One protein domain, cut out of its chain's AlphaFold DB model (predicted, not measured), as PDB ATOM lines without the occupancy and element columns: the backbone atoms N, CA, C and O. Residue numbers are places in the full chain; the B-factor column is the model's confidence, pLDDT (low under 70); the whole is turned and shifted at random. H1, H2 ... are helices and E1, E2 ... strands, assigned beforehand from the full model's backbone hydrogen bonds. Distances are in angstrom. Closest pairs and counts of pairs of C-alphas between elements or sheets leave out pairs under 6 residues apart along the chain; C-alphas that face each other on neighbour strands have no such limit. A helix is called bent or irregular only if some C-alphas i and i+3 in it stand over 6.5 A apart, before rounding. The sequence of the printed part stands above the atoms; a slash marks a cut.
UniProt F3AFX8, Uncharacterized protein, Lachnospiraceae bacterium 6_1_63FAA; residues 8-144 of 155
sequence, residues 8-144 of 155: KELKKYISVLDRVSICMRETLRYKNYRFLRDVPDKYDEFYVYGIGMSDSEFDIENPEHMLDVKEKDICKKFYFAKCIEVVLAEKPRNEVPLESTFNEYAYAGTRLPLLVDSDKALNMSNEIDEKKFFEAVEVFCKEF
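AT A GLANCE: This is residues 8 to 144 of the 155 residues of an uncharacterized protein of Lachnospiraceae bacterium 6_1_63FAA (UniProt F3AFX8). A twisted four-stranded sheet rolls partway towards a small barrel, its long hairpin E3 and E4 bending sharply and bringing the end of E3 round near E2. H3 covers E3 and E4 from outside with H1 packed on it, while H2 sits off the sheet. The printed part has 137 residues, in order H1 E1 E2 E3 E4 H2 H3; the mixed sheet runs E2 E1 E4 E3. The class is mixed, with 62 residues in named elements, under half; the whole is compact, radius of gyration of the C-alphas 15.2 A, spanning 46 by 34 by 30 A.

IN THESE COORDINATES: H1, residues 8 to 13, begins at C-alpha 8 (207.086, 237.846, 237.952). E1 is 20 to 24 and E2 29 to 33. E3, 47 to 59, and E4, 78 to 89, each measure 26.8 A and bend by 88 degrees at 53 and 86 degrees at 81. H2, 99 to 105, is only just irregular: C-alphas 100 and 103 are 6.7 A apart. H3, 130 to 143, 19.7 A, ends at (215.350, 249.725, 236.568).

HOW THE PARTS SIT: E1 and E2 form an antiparallel hairpin, N 22 to O 31 2.9 A. E1 and E4 are parallel, N 21 to O 84 2.8 A. E4 and E3 form an antiparallel hairpin, N 83 to O 54 2.8 A. The closest C-alphas of E2 and E3, Asn 32 and Phe 58, are 6.6 A apart. H3 runs along the strands, over E4 and E3, at a height over the sheet of 10.1 A. H1 only grazes the sheet with residues 8 to 10; it touches H3, closest C-alphas Tyr 13 and Ala 136, 5.4 A, at a steep tilt of 41 degrees, opposite ways. H2 is apart from H3. Every O i to N i+4 pair is within hydrogen-bond range in H3, 0 of 2 in H1 and 1 of 3 in H2; for i+3, 1 of 3 and 1 of 4.

THE WHOLE: The C-alphas farthest apart, Glu 64 and Pro 97, are 47.1 A apart. The printed part has no cut. The links E2 to E3, E3 to E4 and H2 to H3 are long; residues 94 to 100 and 115 to 120 stand free. Confidence is under 70 at residues 63 to 73, 75 and 93 to 144.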
ATOM      1  N   LYS A   8     208.211 237.725 237.000       94.56
ATOM      2  CA  LYS A   8     207.086 237.846 237.952       94.56
ATOM      3  C   LYS A   8     206.805 239.267 238.433       94.56
ATOM      4  O   LYS A   8     205.694 239.567 238.865       94.56
ATOM      5  N   GLU A   9     207.817 240.125 238.420       90.88
ATOM      6  CA  GLU A   9     207.686 241.524 238.807       90.88
ATOM      7  C   GLU A   9     207.081 242.316 237.648       90.88
ATOM      8  O   GLU A   9     206.096 243.020 237.854       90.88
ATOM      9  N   LEU A  10     207.575 242.090 236.425       86.75
ATOM     10  CA  LEU A  10     207.047 242.690 235.197       86.75
ATOM     11  C   LEU A  10     205.604 242.252 234.880       86.75
ATOM     12  O   LEU A  10     204.785 243.092 234.509       86.75
ATOM     13  N   LYS A  11     205.263 240.966 235.073       89.19
ATOM     14  CA  LYS A  11     203.923 240.385 234.824       89.19
ATOM     15  C   LYS A  11     202.797 241.210 235.449       89.19
ATOM     16  O   LYS A  11     201.713 241.284 234.885       89.19
ATOM     17  N   LYS A  12     203.044 241.838 236.604       87.81
ATOM     18  CA  LYS A  12     202.050 242.625 237.356       87.81
ATOM     19  C   LYS A  12     201.590 243.887 236.621       87.81
ATOM     20  O   LYS A  12     200.534 244.414 236.957       87.81
ATOM     21  N   TYR A  13     202.373 244.359 235.654       85.44
ATOM     22  CA  TYR A  13     202.111 245.579 234.888       85.44
ATOM     23  C   TYR A  13     201.515 245.300 233.502       85.44
ATOM     24  O   TYR A  13     201.075 246.226 232.832       85.44
ATOM     25  N   ILE A  14     201.462 244.036 233.074       83.12
ATOM     26  CA  ILE A  14     200.895 243.626 231.785       83.12
ATOM     27  C   ILE A  14     199.460 243.130 232.014       83.12
ATOM     28  O   ILE A  14     199.179 242.462 233.013       83.12
ATOM     29  N   SER A  15     198.519 243.449 231.116       87.81
ATOM     30  CA  SER A  15     197.148 242.952 231.254       87.81
ATOM     31  C   SER A  15     197.127 241.431 231.133       87.81
ATOM     32  O   SER A  15     197.721 240.852 230.227       87.81
ATOM     33  N   VAL A  16     196.351 240.762 231.988       87.06
ATOM     34  CA  VAL A  16     196.173 239.298 231.933       87.06
ATOM     35  C   VAL A  16     195.562 238.808 230.612       87.06
ATOM     36  O   VAL A  16     195.620 237.612 230.327       87.06
ATOM     37  N   LEU A  17     194.971 239.724 229.836       86.81
ATOM     38  CA  LEU A  17     194.356 239.491 228.528       86.81
ATOM     39  C   LEU A  17     195.243 239.921 227.347       86.81
ATOM     40  O   LEU A  17     194.831 239.729 226.207       86.81
ATOM     41  N   ASP A  18     196.422 240.503 227.586       86.88
ATOM     42  CA  ASP A  18     197.315 240.890 226.492       86.88
ATOM     43  C   ASP A  18     197.970 239.651 225.869       86.88
ATOM     44  O   ASP A  18     198.313 238.688 226.566       86.88
ATOM     45  N   ARG A  19     198.182 239.705 224.550       90.69
ATOM     46  CA  ARG A  19     199.000 238.739 223.807       90.69
ATOM     47  C   ARG A  19     200.465 238.936 224.162       90.69
ATOM     48  O   ARG A  19     200.961 240.064 224.113       90.69
ATOM     49  N   VAL A  20     201.172 237.844 224.439       92.50
ATOM     50  CA  VAL A  20     202.582 237.894 224.842       92.50
ATOM     51  C   VAL A  20     203.411 236.868 224.082       92.50
ATOM     52  O   VAL A  20     203.035 235.701 223.981       92.50
ATOM     53  N   SER A  21     204.567 237.299 223.586       94.31
ATOM     54  CA  SER A  21     205.618 236.432 223.056       94.31
ATOM     55  C   SER A  21     206.758 236.338 224.065       94.31
ATOM     56  O   SER A  21     207.385 237.340 224.402       94.31
ATOM     57  N   ILE A  22     207.016 235.137 224.586       95.44
ATOM     58  CA  ILE A  22     208.116 234.891 225.527       95.44
ATOM     59  C   ILE A  22     209.298 234.320 224.760       95.44
ATOM     60  O   ILE A  22     209.222 233.181 224.298       95.44
ATOM     61  N   CYS A  23     210.388 235.078 224.660       91.69
ATOM     62  CA  CYS A  23     211.606 234.700 223.950       91.69
ATOM     63  C   CYS A  23     212.736 234.379 224.932       91.69
ATOM     64  O   CYS A  23     213.095 235.205 225.765       91.69
ATOM     65  N   MET A  24     213.320 233.184 224.831       90.38
ATOM     66  CA  MET A  24     214.466 232.789 225.654       90.38
ATOM     67  C   MET A  24     215.771 233.214 224.988       90.38
ATOM     68  O   MET A  24     216.096 232.715 223.909       90.38
ATOM     69  N   ARG A  25     216.553 234.073 225.645       85.19
ATOM     70  CA  ARG A  25     217.813 234.618 225.128       85.19
ATOM     71  C   ARG A  25     218.804 233.526 224.736       85.19
ATOM     72  O   ARG A  25     219.403 233.608 223.673       85.19
ATOM     73  N   GLU A  26     218.959 232.498 225.562       82.38
ATOM     74  CA  GLU A  26     219.957 231.439 225.375       82.38
ATOM     75  C   GLU A  26     219.695 230.590 224.127       82.38
ATOM     76  O   GLU A  26     220.622 230.039 223.541       82.38
ATOM     77  N   THR A  27     218.429 230.454 223.729       83.69
ATOM     78  CA  THR A  27     218.031 229.573 222.617       83.69
ATOM     79  C   THR A  27     217.479 230.327 221.415       83.69
ATOM     80  O   THR A  27     217.293 229.722 220.360       83.69
ATOM     81  N   LEU A  28     217.169 231.615 221.585       80.06
ATOM     82  CA  LEU A  28     216.436 232.470 220.649       80.06
ATOM     83  C   LEU A  28     215.074 231.902 220.217       80.06
ATOM     84  O   LEU A  28     214.494 232.347 219.228       80.06
ATOM     85  N   ARG A  29     214.552 230.912 220.952       83.56
ATOM     86  CA  ARG A  29     213.223 230.350 220.726       83.56
ATOM     87  C   ARG A  29     212.204 231.171 221.491       83.56
ATOM     88  O   ARG A  29     212.375 231.410 222.688       83.56
ATOM     89  N   TYR A  30     211.123 231.523 220.810       90.44
ATOM     90  CA  TYR A  30     209.959 232.132 221.428       90.44
ATOM     91  C   TYR A  30     208.790 231.164 221.506       90.44
ATOM     92  O   TYR A  30     208.718 230.158 220.794       90.44
ATOM     93  N   LYS A  31     207.869 231.478 222.409       94.50
ATOM     94  CA  LYS A  31     206.554 230.866 222.461       94.50
ATOM     95  C   LYS A  31     205.507 231.944 222.687       94.50
ATOM     96  O   LYS A  31     205.633 232.748 223.610       94.50
ATOM     97  N   ASN A  32     204.477 231.907 221.855       93.62
ATOM     98  CA  ASN A  32     203.384 232.864 221.884       93.62
ATOM     99  C   ASN A  32     202.248 232.360 222.764       93.62
ATOM    100  O   ASN A  32     201.920 231.171 222.770       93.62
ATOM    101  N   TYR A  33     201.661 233.286 223.508       93.75
ATOM    102  CA  TYR A  33     200.529 233.061 224.388       93.75
ATOM    103  C   TYR A  33     199.476 234.107 224.080       93.75
ATOM    104  O   TYR A  33     199.749 235.310 224.113       93.75
ATOM    105  N   ARG A  34     198.264 233.644 223.768       88.25
ATOM    106  CA  ARG A  34     197.151 234.536 223.447       88.25
ATOM    107  C   ARG A  34     196.826 235.475 224.610       88.25
ATOM    108  O   ARG A  34     196.486 236.627 224.370       88.25
ATOM    109  N   PHE A  35     196.956 234.984 225.839       89.06
ATOM    110  CA  PHE A  35     196.731 235.749 227.055       89.06
ATOM    111  C   PHE A  35     197.913 235.575 228.012       89.06
ATOM    112  O   PHE A  35     198.376 234.453 228.228       89.06
ATOM    113  N   LEU A  36     198.361 236.659 228.652       91.50
ATOM    114  CA  LEU A  36     199.409 236.608 229.679       91.50
ATOM    115  C   LEU A  36     199.086 235.596 230.793       91.50
ATOM    116  O   LEU A  36     199.988 234.931 231.292       91.50
ATOM    117  N   ARG A  37     197.810 235.446 231.174       90.00
ATOM    118  CA  ARG A  37     197.392 234.475 232.206       90.00
ATOM    119  C   ARG A  37     197.730 233.019 231.867       90.00
ATOM    120  O   ARG A  37     197.796 232.199 232.774       90.00
ATOM    121  N   ASP A  38     197.919 232.709 230.584       94.31
ATOM    122  CA  ASP A  38     198.246 231.361 230.114       94.31
ATOM    123  C   ASP A  38     199.768 231.126 230.075       94.31
ATOM    124  O   ASP A  38     200.221 230.012 229.798       94.31
ATOM    125  N   VAL A  39     200.576 232.161 230.352       96.06
ATOM    126  CA  VAL A  39     202.034 232.050 230.444       96.06
ATOM    127  C   VAL A  39     202.397 231.265 231.712       96.06
ATOM    128  O   VAL A  39     202.104 231.727 232.815       96.06
ATOM    129  N   PRO A  40     203.076 230.107 231.597       97.00
ATOM    130  CA  PRO A  40     203.390 229.273 232.749       97.00
ATOM    131  C   PRO A  40     204.326 229.969 233.740       97.00
ATOM    132  O   PRO A  40     205.344 230.539 233.342       97.00
ATOM    133  N   ASP A  41     204.068 229.784 235.033       96.88
ATOM    134  CA  ASP A  41     204.867 230.373 236.120       96.88
ATOM    135  C   ASP A  41     206.323 229.893 236.150       96.88
ATOM    136  O   ASP A  41     207.156 230.475 236.831       96.88
ATOM    137  N   LYS A  42     206.695 228.876 235.358       96.44
ATOM    138  CA  LYS A  42     208.108 228.508 235.185       96.44
ATOM    139  C   LYS A  42     208.963 229.699 234.735       96.44
ATOM    140  O   LYS A  42     210.143 229.719 235.047       96.44
ATOM    141  N   TYR A  43     208.381 230.665 234.016       96.94
ATOM    142  CA  TYR A  43     209.089 231.852 233.537       96.94
ATOM    143  C   TYR A  43     209.316 232.917 234.621       96.94
ATOM    144  O   TYR A  43     210.129 233.811 234.421       96.94
ATOM    145  N   ASP A  44     208.639 232.826 235.767       96.38
ATOM    146  CA  ASP A  44     208.571 233.883 236.783       96.38
ATOM    147  C   ASP A  44     209.923 234.261 237.389       96.38
ATOM    148  O   ASP A  44     210.138 235.422 237.747       96.38
ATOM    149  N   GLU A  45     210.830 233.291 237.492       95.94
ATOM    150  CA  GLU A  45     212.158 233.477 238.081       95.94
ATOM    151  C   GLU A  45     213.237 233.864 237.059       95.94
ATOM    152  O   GLU A  45     214.357 234.174 237.461       95.94
ATOM    153  N   PHE A  46     212.910 233.884 235.763       94.25
ATOM    154  CA  PHE A  46     213.840 234.326 234.728       94.25
ATOM    155  C   PHE A  46     213.997 235.849 234.740       94.25
ATOM    156  O   PHE A  46     213.075 236.597 235.082       94.25
ATOM    157  N   TYR A  47     215.177 236.303 234.329       90.50
ATOM    158  CA  TYR A  47     215.536 237.712 234.275       90.50
ATOM    159  C   TYR A  47     215.076 238.347 232.969       90.50
ATOM    160  O   TYR A  47     215.267 237.780 231.895       90.50
ATOM    161  N   VAL A  48     214.500 239.544 233.059       86.56
ATOM    162  CA  VAL A  48     214.055 240.319 231.899       86.56
ATOM    163  C   VAL A  48     215.255 241.014 231.258       86.56
ATOM    164  O   VAL A  48     215.940 241.813 231.891       86.56
ATOM    165  N   TYR A  49     215.488 240.727 229.981       84.06
ATOM    166  CA  TYR A  49     216.538 241.340 229.160       84.06
ATOM    167  C   TYR A  49     216.002 242.398 228.197       84.06
ATOM    168  O   TYR A  49     216.759 243.271 227.771       84.06
ATOM    169  N   GLY A  50     214.716 242.337 227.862       80.44
ATOM    170  CA  GLY A  50     214.062 243.308 226.996       80.44
ATOM    171  C   GLY A  50     212.548 243.149 227.003       80.44
ATOM    172  O   GLY A  50     212.033 242.056 227.242       80.44
ATOM    173  N   ILE A  51     211.857 244.251 226.731       81.06
ATOM    174  CA  ILE A  51     210.417 244.309 226.491       81.06
ATOM    175  C   ILE A  51     210.170 245.182 225.260       81.06
ATOM    176  O   ILE A  51     210.822 246.212 225.087       81.06
ATOM    177  N   GLY A  52     209.239 244.780 224.401       81.31
ATOM    178  CA  GLY A  52     208.879 245.542 223.212       81.31
ATOM    179  C   GLY A  52     207.533 245.124 222.642       81.31
ATOM    180  O   GLY A  52     206.890 244.206 223.138       81.31
ATOM    181  N   MET A  53     207.108 245.808 221.586       81.19
ATOM    182  CA  MET A  53     205.940 245.424 220.795       81.19
ATOM    183  C   MET A  53     206.416 244.727 219.525       81.19
ATOM    184  O   MET A  53     207.344 245.210 218.877       81.19
ATOM    185  N   SER A  54     205.779 243.619 219.158       80.88
ATOM    186  CA  SER A  54     206.105 242.855 217.950       80.88
ATOM    187  C   SER A  54     204.842 242.281 217.307       80.88
ATOM    188  O   SER A  54     203.841 242.048 217.989       80.88
ATOM    189  N   ASP A  55     204.889 242.038 216.001       82.19
ATOM    190  CA  ASP A  55     203.890 241.237 215.293       82.19
ATOM    191  C   ASP A  55     204.366 239.778 215.270       82.19
ATOM    192  O   ASP A  55     205.463 239.489 214.790       82.19
ATOM    193  N   SER A  56     203.560 238.849 215.788       86.00
ATOM    194  CA  SER A  56     203.918 237.426 215.851       86.00
ATOM    195  C   SER A  56     202.743 236.513 215.506       86.00
ATOM    196  O   SER A  56     201.596 236.956 215.435       86.00
ATOM    197  N   GLU A  57     203.039 235.246 215.232       87.94
ATOM    198  CA  GLU A  57     202.071 234.236 214.832       87.94
ATOM    199  C   GLU A  57     201.302 233.637 216.019       87.94
ATOM    200  O   GLU A  57     201.870 233.173 217.005       87.94
ATOM    201  N   PHE A  58     199.983 233.580 215.912       86.31
ATOM    202  CA  PHE A  58     199.117 232.938 216.895       86.31
ATOM    203  C   PHE A  58     198.286 231.858 216.216       86.31
ATOM    204  O   PHE A  58     197.783 232.051 215.107       86.31
ATOM    205  N   ASP A  59     198.148 230.711 216.875       84.75
ATOM    206  CA  ASP A  59     197.343 229.610 216.357       84.75
ATOM    207  C   ASP A  59     195.862 230.003 216.282       84.75
ATOM    208  O   ASP A  59     195.328 230.741 217.116       84.75
ATOM    209  N   ILE A  60     195.182 229.495 215.257       79.00
ATOM    210  CA  ILE A  60     193.745 229.704 215.076       79.00
ATOM    211  C   ILE A  60     193.005 228.675 215.933       79.00
ATOM    212  O   ILE A  60     192.806 227.540 215.510       79.00
ATOM    213  N   GLU A  61     192.602 229.064 217.142       73.06
ATOM    214  CA  GLU A  61     191.814 228.190 218.025       73.06
ATOM    215  C   GLU A  61     190.334 228.154 217.616       73.06
ATOM    216  O   GLU A  61     189.763 227.084 217.417       73.06
ATOM    217  N   ASN A  62     189.713 229.328 217.448       71.94
ATOM    218  CA  ASN A  62     188.357 229.471 216.925       71.94
ATOM    219  C   ASN A  62     188.227 230.807 216.156       71.94
ATOM    220  O   ASN A  62     188.423 231.865 216.766       71.94
ATOM    221  N   PRO A  63     187.879 230.784 214.852       65.12
ATOM    222  CA  PRO A  63     187.717 231.980 214.021       65.12
ATOM    223  C   PRO A  63     186.786 233.049 214.604       65.12
ATOM    224  O   PRO A  63     187.029 234.238 214.425       65.12
ATOM    225  N   GLU A  64     185.754 232.651 215.350       66.50
ATOM    226  CA  GLU A  64     184.780 233.577 215.947       66.50
ATOM    227  C   GLU A  64     185.385 234.473 217.041       66.50
ATOM    228  O   GLU A  64     184.856 235.541 217.343       66.50
ATOM    229  N   HIS A  65     186.519 234.067 217.618       65.62
ATOM    230  CA  HIS A  65     187.226 234.822 218.654       65.62
ATOM    231  C   HIS A  65     188.344 235.706 218.080       65.62
ATOM    232  O   HIS A  65     189.113 236.290 218.839       65.62
ATOM    233  N   MET A  66     188.458 235.815 216.755       68.31
ATOM    234  CA  MET A  66     189.483 236.603 216.053       68.31
ATOM    235  C   MET A  66     188.950 237.976 215.613       68.31
ATOM    236  O   MET A  66     189.242 238.436 214.513       68.31
ATOM    237  N   LEU A  67     188.123 238.611 216.451       65.50
ATOM    238  CA  LEU A  67     187.420 239.866 216.128       65.50
ATOM    239  C   LEU A  67     188.371 241.037 215.827       65.50
ATOM    240  O   LEU A  67     187.982 242.009 215.187       65.50
ATOM    241  N   ASP A  68     189.607 240.918 216.295       67.38
ATOM    242  CA  ASP A  68     190.697 241.875 216.204       67.38
ATOM    243  C   ASP A  68     191.628 241.688 214.991       67.38
ATOM    244  O   ASP A  68     192.508 242.505 214.704       67.38
ATOM    245  N   VAL A  69     191.461 240.591 214.252       66.19
ATOM    246  CA  VAL A  69     192.412 240.169 213.223       66.19
ATOM    247  C   VAL A  69     191.880 240.525 211.845       66.19
ATOM    248  O   VAL A  69     190.777 240.139 211.460       66.19
ATOM    249  N   LYS A  70     192.682 241.238 211.048       67.31
ATOM    250  CA  LYS A  70     192.313 241.524 209.658       67.31
ATOM    251  C   LYS A  70     192.469 240.254 208.831       67.31
ATOM    252  O   LYS A  70     193.482 239.576 208.929       67.31
ATOM    253  N   GLU A  71     191.518 239.991 207.938       65.69
ATOM    254  CA  GLU A  71     191.503 238.790 207.086       65.69
ATOM    255  C   GLU A  71     192.824 238.560 206.326       65.69
ATOM    256  O   GLU A  71     193.291 237.433 206.200       65.69
ATOM    257  N   LYS A  72     193.484 239.642 205.893       64.19
ATOM    258  CA  LYS A  72     194.790 239.604 205.212       64.19
ATOM    259  C   LYS A  72     195.946 239.047 206.058       64.19
ATOM    260  O   LYS A  72     196.948 238.622 205.492       64.19
ATOM    261  N   ASP A  73     195.818 239.083 207.381       66.00
ATOM    262  CA  ASP A  73     196.847 238.665 208.335       66.00
ATOM    263  C   ASP A  73     196.621 237.200 208.775       66.00
ATOM    264  O   ASP A  73     197.390 236.654 209.565       66.00
ATOM    265  N   ILE A  74     195.590 236.538 208.229       70.56
ATOM    266  CA  ILE A  74     195.219 235.145 208.497       70.56
ATOM    267  C   ILE A  74     195.853 234.224 207.446       70.56
ATOM    268  O   ILE A  74     195.590 234.315 206.248       70.56
ATOM    269  N   CYS A  75     196.658 233.268 207.902       69.25
ATOM    270  CA  CYS A  75     197.093 232.117 207.114       69.25
ATOM    271  C   CYS A  75     196.250 230.879 207.470       69.25
ATOM    272  O   CYS A  75     195.525 230.854 208.456       69.25
ATOM    273  N   LYS A  76     196.370 229.782 206.706       70.56
ATOM    274  CA  LYS A  76     195.575 228.551 206.938       70.56
ATOM    275  C   LYS A  76     195.776 227.882 208.313       70.56
ATOM    276  O   LYS A  76     195.025 226.970 208.634       70.56
ATOM    277  N   LYS A  77     196.821 228.245 209.064       75.88
ATOM    278  CA  LYS A  77     197.224 227.589 210.326       75.88
ATOM    279  C   LYS A  77     197.330 228.551 211.510       75.88
ATOM    280  O   LYS A  77     197.048 228.157 212.632       75.88
ATOM    281  N   PHE A  78     197.738 229.786 211.249       82.88
ATOM    282  CA  PHE A  78     197.986 230.822 212.243       82.88
ATOM    283  C   PHE A  78     197.635 232.182 211.639       82.88
ATOM    284  O   PHE A  78     197.444 232.296 210.427       82.88
ATOM    285  N   TYR A  79     197.602 233.215 212.465       81.25
ATOM    286  CA  TYR A  79     197.444 234.602 212.045       81.25
ATOM    287  C   TYR A  79     198.509 235.481 212.694       81.25
ATOM    288  O   TYR A  79     199.001 235.151 213.772       81.25
ATOM    289  N   PHE A  80     198.860 236.591 212.051       83.50
ATOM    290  CA  PHE A  80     199.749 237.582 212.646       83.50
ATOM    291  C   PHE A  80     198.970 238.586 213.480       83.50
ATOM    292  O   PHE A  80     197.910 239.070 213.079       83.50
ATOM    293  N   ALA A  81     199.512 238.896 214.650       83.75
ATOM    294  CA  ALA A  81     198.907 239.822 215.583       83.75
ATOM    295  C   ALA A  81     199.951 240.532 216.440       83.75
ATOM    296  O   ALA A  81     200.986 239.961 216.794       83.75
ATOM    297  N   LYS A  82     199.612 241.758 216.845       84.19
ATOM    298  CA  LYS A  82     200.424 242.547 217.769       84.19
ATOM    299  C   LYS A  82     200.443 241.926 219.154       84.19
ATOM    300  O   LYS A  82     199.397 241.595 219.713       84.19
ATOM    301  N   CYS A  83     201.626 241.840 219.733       86.94
ATOM    302  CA  CYS A  83     201.844 241.313 221.068       86.94
ATOM    303  C   CYS A  83     202.990 242.038 221.772       86.94
ATOM    304  O   CYS A  83     203.808 242.710 221.140       86.94
ATOM    305  N   ILE A  84     203.037 241.874 223.090       87.56
ATOM    306  CA  ILE A  84     204.180 242.280 223.902       87.56
ATOM    307  C   ILE A  84     205.225 241.167 223.802       87.56
ATOM    308  O   ILE A  84     204.969 240.033 224.201       87.56
ATOM    309  N   GLU A  85     206.402 241.471 223.274       90.44
ATOM    310  CA  GLU A  85     207.556 240.577 223.322       90.44
ATOM    311  C   GLU A  85     208.326 240.814 224.624       90.44
ATOM    312  O   GLU A  85     208.640 241.952 224.975       90.44
ATOM    313  N   VAL A  86     208.650 239.732 225.330       89.50
ATOM    314  CA  VAL A  86     209.509 239.753 226.513       89.50
ATOM    315  C   VAL A  86     210.672 238.795 226.291       89.50
ATOM    316  O   VAL A  86     210.478 237.591 226.109       89.50
ATOM    317  N   VAL A  87     211.890 239.331 226.330       88.62
ATOM    318  CA  VAL A  87     213.124 238.549 226.242       88.62
ATOM    319  C   VAL A  87     213.573 238.192 227.653       88.62
ATOM    320  O   VAL A  87     213.812 239.078 228.474       88.62
ATOM    321  N   LEU A  88     213.694 236.896 227.929       91.25
ATOM    322  CA  LEU A  88     214.048 236.332 229.228       91.25
ATOM    323  C   LEU A  88     215.376 235.573 229.167       91.25
ATOM    324  O   LEU A  88     215.724 235.022 228.126       91.25
ATOM    325  N   ALA A  89     216.093 235.505 230.287       89.12
ATOM    326  CA  ALA A  89     217.320 234.724 230.428       89.12
ATOM    327  C   ALA A  89     217.421 234.070 231.815       89.12
ATOM    328  O   ALA A  89     216.843 234.553 232.791       89.12
ATOM    329  N   GLU A  90     218.163 232.968 231.913       91.75
ATOM    330  CA  GLU A  90     218.402 232.245 233.173       91.75
ATOM    331  C   GLU A  90     219.336 233.013 234.106       91.75
ATOM    332  O   GLU A  90     219.216 232.953 235.330       91.75
ATOM    333  N   LYS A  91     220.284 233.739 233.512       87.81
ATOM    334  CA  LYS A  91     221.319 234.482 234.225       87.81
ATOM    335  C   LYS A  91     221.002 235.972 234.262       87.81
ATOM    336  O   LYS A  91     220.378 236.475 233.333       87.81
ATOM    337  N   PRO A  92     221.438 236.687 235.308       83.38
ATOM    338  CA  PRO A  92     221.309 238.134 235.366       83.38
ATOM    339  C   PRO A  92     222.172 238.822 234.297       83.38
ATOM    340  O   PRO A  92     223.218 238.308 233.886       83.38
ATOM    341  N   ARG A  93     221.768 240.031 233.887       69.44
ATOM    342  CA  ARG A  93     222.411 240.811 232.807       69.44
ATOM    343  C   ARG A  93     223.895 241.087 233.051       69.44
ATOM    344  O   ARG A  93     224.670 241.197 232.108       69.44
ATOM    345  N   ASN A  94     224.281 241.133 234.316       66.69
ATOM    346  CA  ASN A  94     225.594 241.534 234.804       66.69
ATOM    347  C   ASN A  94     226.703 240.521 234.454       66.69
ATOM    348  O   ASN A  94     227.880 240.851 234.552       66.69
ATOM    349  N   GLU A  95     226.351 239.295 234.049       53.69
ATOM    350  CA  GLU A  95     227.324 238.241 233.728       53.69
ATOM    351  C   GLU A  95     227.830 238.271 232.270       53.69
ATOM    352  O   GLU A  95     228.707 237.478 231.926       53.69
ATOM    353  N   VAL A  96     227.313 239.149 231.393       50.84
ATOM    354  CA  VAL A  96     227.672 239.154 229.957       50.84
ATOM    355  C   VAL A  96     227.930 240.581 229.430       50.84
ATOM    356  O   VAL A  96     227.044 241.427 229.542       50.84
ATOM    357  N   PRO A  97     229.100 240.882 228.818       42.75
ATOM    358  CA  PRO A  97     229.416 242.221 228.307       42.75
ATOM    359  C   PRO A  97     228.441 242.705 227.217       42.75
ATOM    360  O   PRO A  97     228.162 241.973 226.261       42.75
ATOM    361  N   LEU A  98     228.008 243.970 227.327       44.28
ATOM    362  CA  LEU A  98     227.092 244.695 226.420       44.28
ATOM    363  C   LEU A  98     227.502 244.666 224.930       44.28
ATOM    364  O   LEU A  98     226.660 244.808 224.041       44.28
ATOM    365  N   GLU A  99     228.784 244.460 224.635       40.53
ATOM    366  CA  GLU A  99     229.309 244.413 223.265       40.53
ATOM    367  C   GLU A  99     228.939 243.119 222.527       40.53
ATOM    368  O   GLU A  99     228.738 243.130 221.315       40.53
ATOM    369  N   SER A 100     228.757 242.009 223.253       38.75
ATOM    370  CA  SER A 100     228.343 240.728 222.655       38.75
ATOM    371  C   SER A 100     226.867 240.709 222.242       38.75
ATOM    372  O   SER A 100     226.462 239.914 221.400       38.75
ATOM    373  N   THR A 101     226.065 241.620 222.799       42.47
ATOM    374  CA  THR A 101     224.618 241.671 222.589       42.47
ATOM    375  C   THR A 101     224.188 242.400 221.313       42.47
ATOM    376  O   THR A 101     223.188 242.020 220.714       42.47
ATOM    377  N   PHE A 102     224.926 243.410 220.840       35.72
ATOM    378  CA  PHE A 102     224.470 244.240 219.710       35.72
ATOM    379  C   PHE A 102     224.363 243.476 218.374       35.72
ATOM    380  O   PHE A 102     223.423 243.712 217.615       35.72
ATOM    381  N   ASN A 103     225.265 242.527 218.102       36.59
ATOM    382  CA  ASN A 103     225.248 241.757 216.849       36.59
ATOM    383  C   ASN A 103     224.233 240.597 216.844       36.59
ATOM    384  O   ASN A 103     223.729 240.246 215.778       36.59
ATOM    385  N   GLU A 104     223.878 240.024 218.001       39.19
ATOM    386  CA  GLU A 104     222.845 238.974 218.086       39.19
ATOM    387  C   GLU A 104     221.423 239.536 217.912       39.19
ATOM    388  O   GLU A 104     220.547 238.878 217.338       39.19
ATOM    389  N   TYR A 105     221.178 240.776 218.348       40.69
ATOM    390  CA  TYR A 105     219.857 241.403 218.241       40.69
ATOM    391  C   TYR A 105     219.540 241.953 216.844       40.69
ATOM    392  O   TYR A 105     218.368 242.103 216.523       40.69
ATOM    393  N   ALA A 106     220.527 242.150 215.965       35.56
ATOM    394  CA  ALA A 106     220.280 242.556 214.577       35.56
ATOM    395  C   ALA A 106     219.661 241.440 213.698       35.56
ATOM    396  O   ALA A 106     219.139 241.723 212.623       35.56
ATOM    397  N   TYR A 107     219.696 240.171 214.139       36.47
ATOM    398  CA  TYR A 107     219.352 239.013 213.296       36.47
ATOM    399  C   TYR A 107     217.867 238.611 213.252       36.47
ATOM    400  O   TYR A 107     217.513 237.723 212.478       36.47
ATOM    401  N   ALA A 108     216.980 239.249 214.021       36.97
ATOM    402  CA  ALA A 108     215.538 239.110 213.799       36.97
ATOM    403  C   ALA A 108     214.996 240.469 213.368       36.97
ATOM    404  O   ALA A 108     214.989 241.409 214.157       36.97
ATOM    405  N   GLY A 109     214.615 240.574 212.094       32.25
ATOM    406  CA  GLY A 109     214.326 241.807 211.348       32.25
ATOM    407  C   GLY A 109     213.137 242.661 211.813       32.25
ATOM    408  O   GLY A 109     212.551 243.360 210.996       32.25
ATOM    409  N   THR A 110     212.792 242.627 213.096       37.88
ATOM    410  CA  THR A 110     211.849 243.520 213.790       37.88
ATOM    411  C   THR A 110     212.325 243.900 215.198       37.88
ATOM    412  O   THR A 110     211.641 244.636 215.905       37.88
ATOM    413  N   ARG A 111     213.511 243.439 215.620       41.06
ATOM    414  CA  ARG A 111     214.088 243.746 216.930       41.06
ATOM    415  C   ARG A 111     214.460 245.218 216.985       41.06
ATOM    416  O   ARG A 111     215.368 245.658 216.286       41.06
ATOM    417  N   LEU A 112     213.777 245.964 217.843       37.16
ATOM    418  CA  LEU A 112     214.262 247.239 218.346       37.16
ATOM    419  C   LEU A 112     215.478 246.947 219.247       37.16
ATOM    420  O   LEU A 112     215.289 246.474 220.369       37.16
ATOM    421  N   PRO A 113     216.732 247.245 218.850       35.22
ATOM    422  CA  PRO A 113     217.644 247.792 219.842       35.22
ATOM    423  C   PRO A 113     216.964 249.058 220.385       35.22
ATOM    424  O   PRO A 113     216.287 249.752 219.628       35.22
ATOM    425  N   LEU A 114     217.103 249.341 221.678       36.97
ATOM    426  CA  LEU A 114     216.678 250.583 222.345       36.97
ATOM    427  C   LEU A 114     217.338 251.828 221.700       36.97
ATOM    428  O   LEU A 114     218.205 252.466 222.272       36.97
ATOM    429  N   LEU A 115     216.997 252.130 220.451       34.62
ATOM    430  CA  LEU A 115     217.533 253.198 219.612       34.62
ATOM    431  C   LEU A 115     216.448 253.666 218.639       34.62
ATOM    432  O   LEU A 115     216.670 253.782 217.435       34.62
ATOM    433  N   VAL A 116     215.250 253.937 219.148       30.81
ATOM    434  CA  VAL A 116     214.297 254.769 218.419       30.81
ATOM    435  C   VAL A 116     213.616 255.697 219.414       30.81
ATOM    436  O   VAL A 116     213.125 255.239 220.442       30.81
ATOM    437  N   ASP A 117     213.624 256.992 219.088       33.88
ATOM    438  CA  ASP A 117     212.884 258.053 219.771       33.88
ATOM    439  C   ASP A 117     211.503 257.568 220.238       33.88
ATOM    440  O   ASP A 117     210.752 256.969 219.456       33.88
ATOM    441  N   SER A 118     211.154 257.892 221.488       39.66
ATOM    442  CA  SER A 118     209.851 257.625 222.121       39.66
ATOM    443  C   SER A 118     208.657 257.979 221.229       39.66
ATOM    444  O   SER A 118     207.618 257.324 221.276       39.66
ATOM    445  N   ASP A 119     208.836 258.967 220.357       36.06
ATOM    446  CA  ASP A 119     207.798 259.527 219.498       36.06
ATOM    447  C   ASP A 119     207.445 258.628 218.295       36.06
ATOM    448  O   ASP A 119     206.383 258.791 217.693       36.06
ATOM    449  N   LYS A 120     208.283 257.641 217.942       38.62
ATOM    450  CA  LYS A 120     207.991 256.668 216.864       38.62
ATOM    451  C   LYS A 120     207.309 255.390 217.348       38.62
ATOM    452  O   LYS A 120     206.636 254.744 216.546       38.62
ATOM    453  N   ALA A 121     207.418 255.051 218.634       40.53
ATOM    454  CA  ALA A 121     206.649 253.960 219.244       40.53
ATOM    455  C   ALA A 121     205.140 254.286 219.336       40.53
ATOM    456  O   ALA A 121     204.317 253.392 219.514       40.53
ATOM    457  N   LEU A 122     204.788 255.565 219.167       39.34
ATOM    458  CA  LEU A 122     203.462 256.134 219.396       39.34
ATOM    459  C   LEU A 122     202.396 255.761 218.344       39.34
ATOM    460  O   LEU A 122     201.212 255.943 218.586       39.34
ATOM    461  N   ASN A 123     202.770 255.245 217.167       36.00
ATOM    462  CA  ASN A 123     201.842 255.153 216.026       36.00
ATOM    463  C   ASN A 123     201.306 253.746 215.721       36.00
ATOM    464  O   ASN A 123     201.020 253.421 214.566       36.00
ATOM    465  N   MET A 124     201.168 252.882 216.730       41.75
ATOM    466  CA  MET A 124     200.821 251.478 216.497       41.75
ATOM    467  C   MET A 124     199.862 250.853 217.530       41.75
ATOM    468  O   MET A 124     200.067 249.691 217.877       41.75
ATOM    469  N   SER A 125     198.747 251.489 217.904       36.81
ATOM    470  CA  SER A 125     197.652 250.792 218.610       36.81
ATOM    471  C   SER A 125     196.325 250.778 217.866       36.81
ATOM    472  O   SER A 125     196.042 251.613 217.010       36.81
ATOM    473  N   ASN A 126     195.542 249.750 218.200       40.34
ATOM    474  CA  ASN A 126     194.148 249.938 218.600       40.34
ATOM    475  C   ASN A 126     193.672 248.917 219.668       40.34
ATOM    476  O   ASN A 126     192.491 248.923 219.987       40.34
ATOM    477  N   GLU A 127     194.528 248.055 220.251       54.12
ATOM    478  CA  GLU A 127     194.036 246.923 221.079       54.12
ATOM    479  C   GLU A 127     194.846 246.508 222.312       54.12
ATOM    480  O   GLU A 127     194.308 245.798 223.155       54.12
ATOM    481  N   ILE A 128     196.106 246.920 222.453       56.31
ATOM    482  CA  ILE A 128     196.861 246.707 223.699       56.31
ATOM    483  C   ILE A 128     196.687 247.967 224.542       56.31
ATOM    484  O   ILE A 128     196.699 249.069 223.992       56.31
ATOM    485  N   ASP A 129     196.481 247.806 225.851       62.91
ATOM    486  CA  ASP A 129     196.345 248.918 226.795       62.91
ATOM    487  C   ASP A 129     197.669 249.698 226.832       62.91
ATOM    488  O   ASP A 129     198.582 249.380 227.595       62.91
ATOM    489  N   GLU A 130     197.792 250.689 225.943       58.09
ATOM    490  CA  GLU A 130     199.011 251.473 225.738       58.09
ATOM    491  C   GLU A 130     199.527 252.038 227.055       58.09
ATOM    492  O   GLU A 130     200.727 252.036 227.303       58.09
ATOM    493  N   LYS A 131     198.616 252.464 227.934       63.50
ATOM    494  CA  LYS A 131     198.968 253.002 229.241       63.50
ATOM    495  C   LYS A 131     199.709 251.965 230.085       63.50
ATOM    496  O   LYS A 131     200.746 252.289 230.652       63.50
ATOM    497  N   LYS A 132     199.220 250.723 230.137       60.06
ATOM    498  CA  LYS A 132     199.898 249.630 230.856       60.06
ATOM    499  C   LYS A 132     201.230 249.256 230.222       60.06
ATOM    500  O   LYS A 132     202.196 249.012 230.938       60.06
ATOM    501  N   PHE A 133     201.300 249.250 228.891       61.50
ATOM    502  CA  PHE A 133     202.565 249.038 228.192       61.50
ATOM    503  C   PHE A 133     203.586 250.121 228.563       61.50
ATOM    504  O   PHE A 133     204.706 249.792 228.944       61.50
ATOM    505  N   PHE A 134     203.197 251.398 228.537       63.03
ATOM    506  CA  PHE A 134     204.076 252.496 228.934       63.03
ATOM    507  C   PHE A 134     204.448 252.443 230.417       63.03
ATOM    508  O   PHE A 134     205.603 252.694 230.740       63.03
ATOM    509  N   GLU A 135     203.544 252.043 231.315       68.00
ATOM    510  CA  GLU A 135     203.881 251.797 232.723       68.00
ATOM    511  C   GLU A 135     204.927 250.676 232.866       68.00
ATOM    512  O   GLU A 135     205.904 250.834 233.601       68.00
ATOM    513  N   ALA A 136     204.783 249.572 232.127       61.97
ATOM    514  CA  ALA A 136     205.745 248.470 232.123       61.97
ATOM    515  C   ALA A 136     207.111 248.886 231.543       61.97
ATOM    516  O   ALA A 136     208.153 248.543 232.107       61.97
ATOM    517  N   VAL A 137     207.114 249.660 230.453       65.31
ATOM    518  CA  VAL A 137     208.327 250.233 229.851       65.31
ATOM    519  C   VAL A 137     208.983 251.229 230.798       65.31
ATOM    520  O   VAL A 137     210.195 251.192 230.966       65.31
ATOM    521  N   GLU A 138     208.217 252.091 231.464       68.06
ATOM    522  CA  GLU A 138     208.752 253.023 232.454       68.06
ATOM    523  C   GLU A 138     209.414 252.297 233.622       68.06
ATOM    524  O   GLU A 138     210.489 252.709 234.053       68.06
ATOM    525  N   VAL A 139     208.783 251.242 234.148       66.50
ATOM    526  CA  VAL A 139     209.387 250.398 235.185       66.50
ATOM    527  C   VAL A 139     210.689 249.810 234.653       66.50
ATOM    528  O   VAL A 139     211.731 250.008 235.265       66.50
ATOM    529  N   PHE A 140     210.674 249.189 233.473       60.97
ATOM    530  CA  PHE A 140     211.878 248.623 232.864       60.97
ATOM    531  C   PHE A 140     213.003 249.662 232.676       60.97
ATOM    532  O   PHE A 140     214.142 249.413 233.063       60.97
ATOM    533  N   CYS A 141     212.696 250.847 232.149       62.03
ATOM    534  CA  CYS A 141     213.664 251.921 231.915       62.03
ATOM    535  C   CYS A 141     214.169 252.580 233.211       62.03
ATOM    536  O   CYS A 141     215.310 253.035 233.252       62.03
ATOM    537  N   LYS A 142     213.354 252.646 234.274       66.25
ATOM    538  CA  LYS A 142     213.799 253.100 235.608       66.25
ATOM    539  C   LYS A 142     214.769 252.101 236.234       66.25
ATOM    540  O   LYS A 142     215.739 252.518 236.863       66.25
ATOM    541  N   GLU A 143     214.509 250.809 236.051       55.47
ATOM    542  CA  GLU A 143     215.350 249.725 236.568       55.47
ATOM    543  C   GLU A 143     216.662 249.579 235.774       55.47
ATOM    544  O   GLU A 143     217.692 249.212 236.338       55.47
ATOM    545  N   PHE A 144     216.649 249.932 234.484       53.72
ATOM    546  CA  PHE A 144     217.807 249.916 233.589       53.72
ATOM    547  C   PHE A 144     217.969 251.262 232.864       53.72
ATOM    548  O   PHE A 144     217.675 251.355 231.668       53.72
TER     549      PHE A 144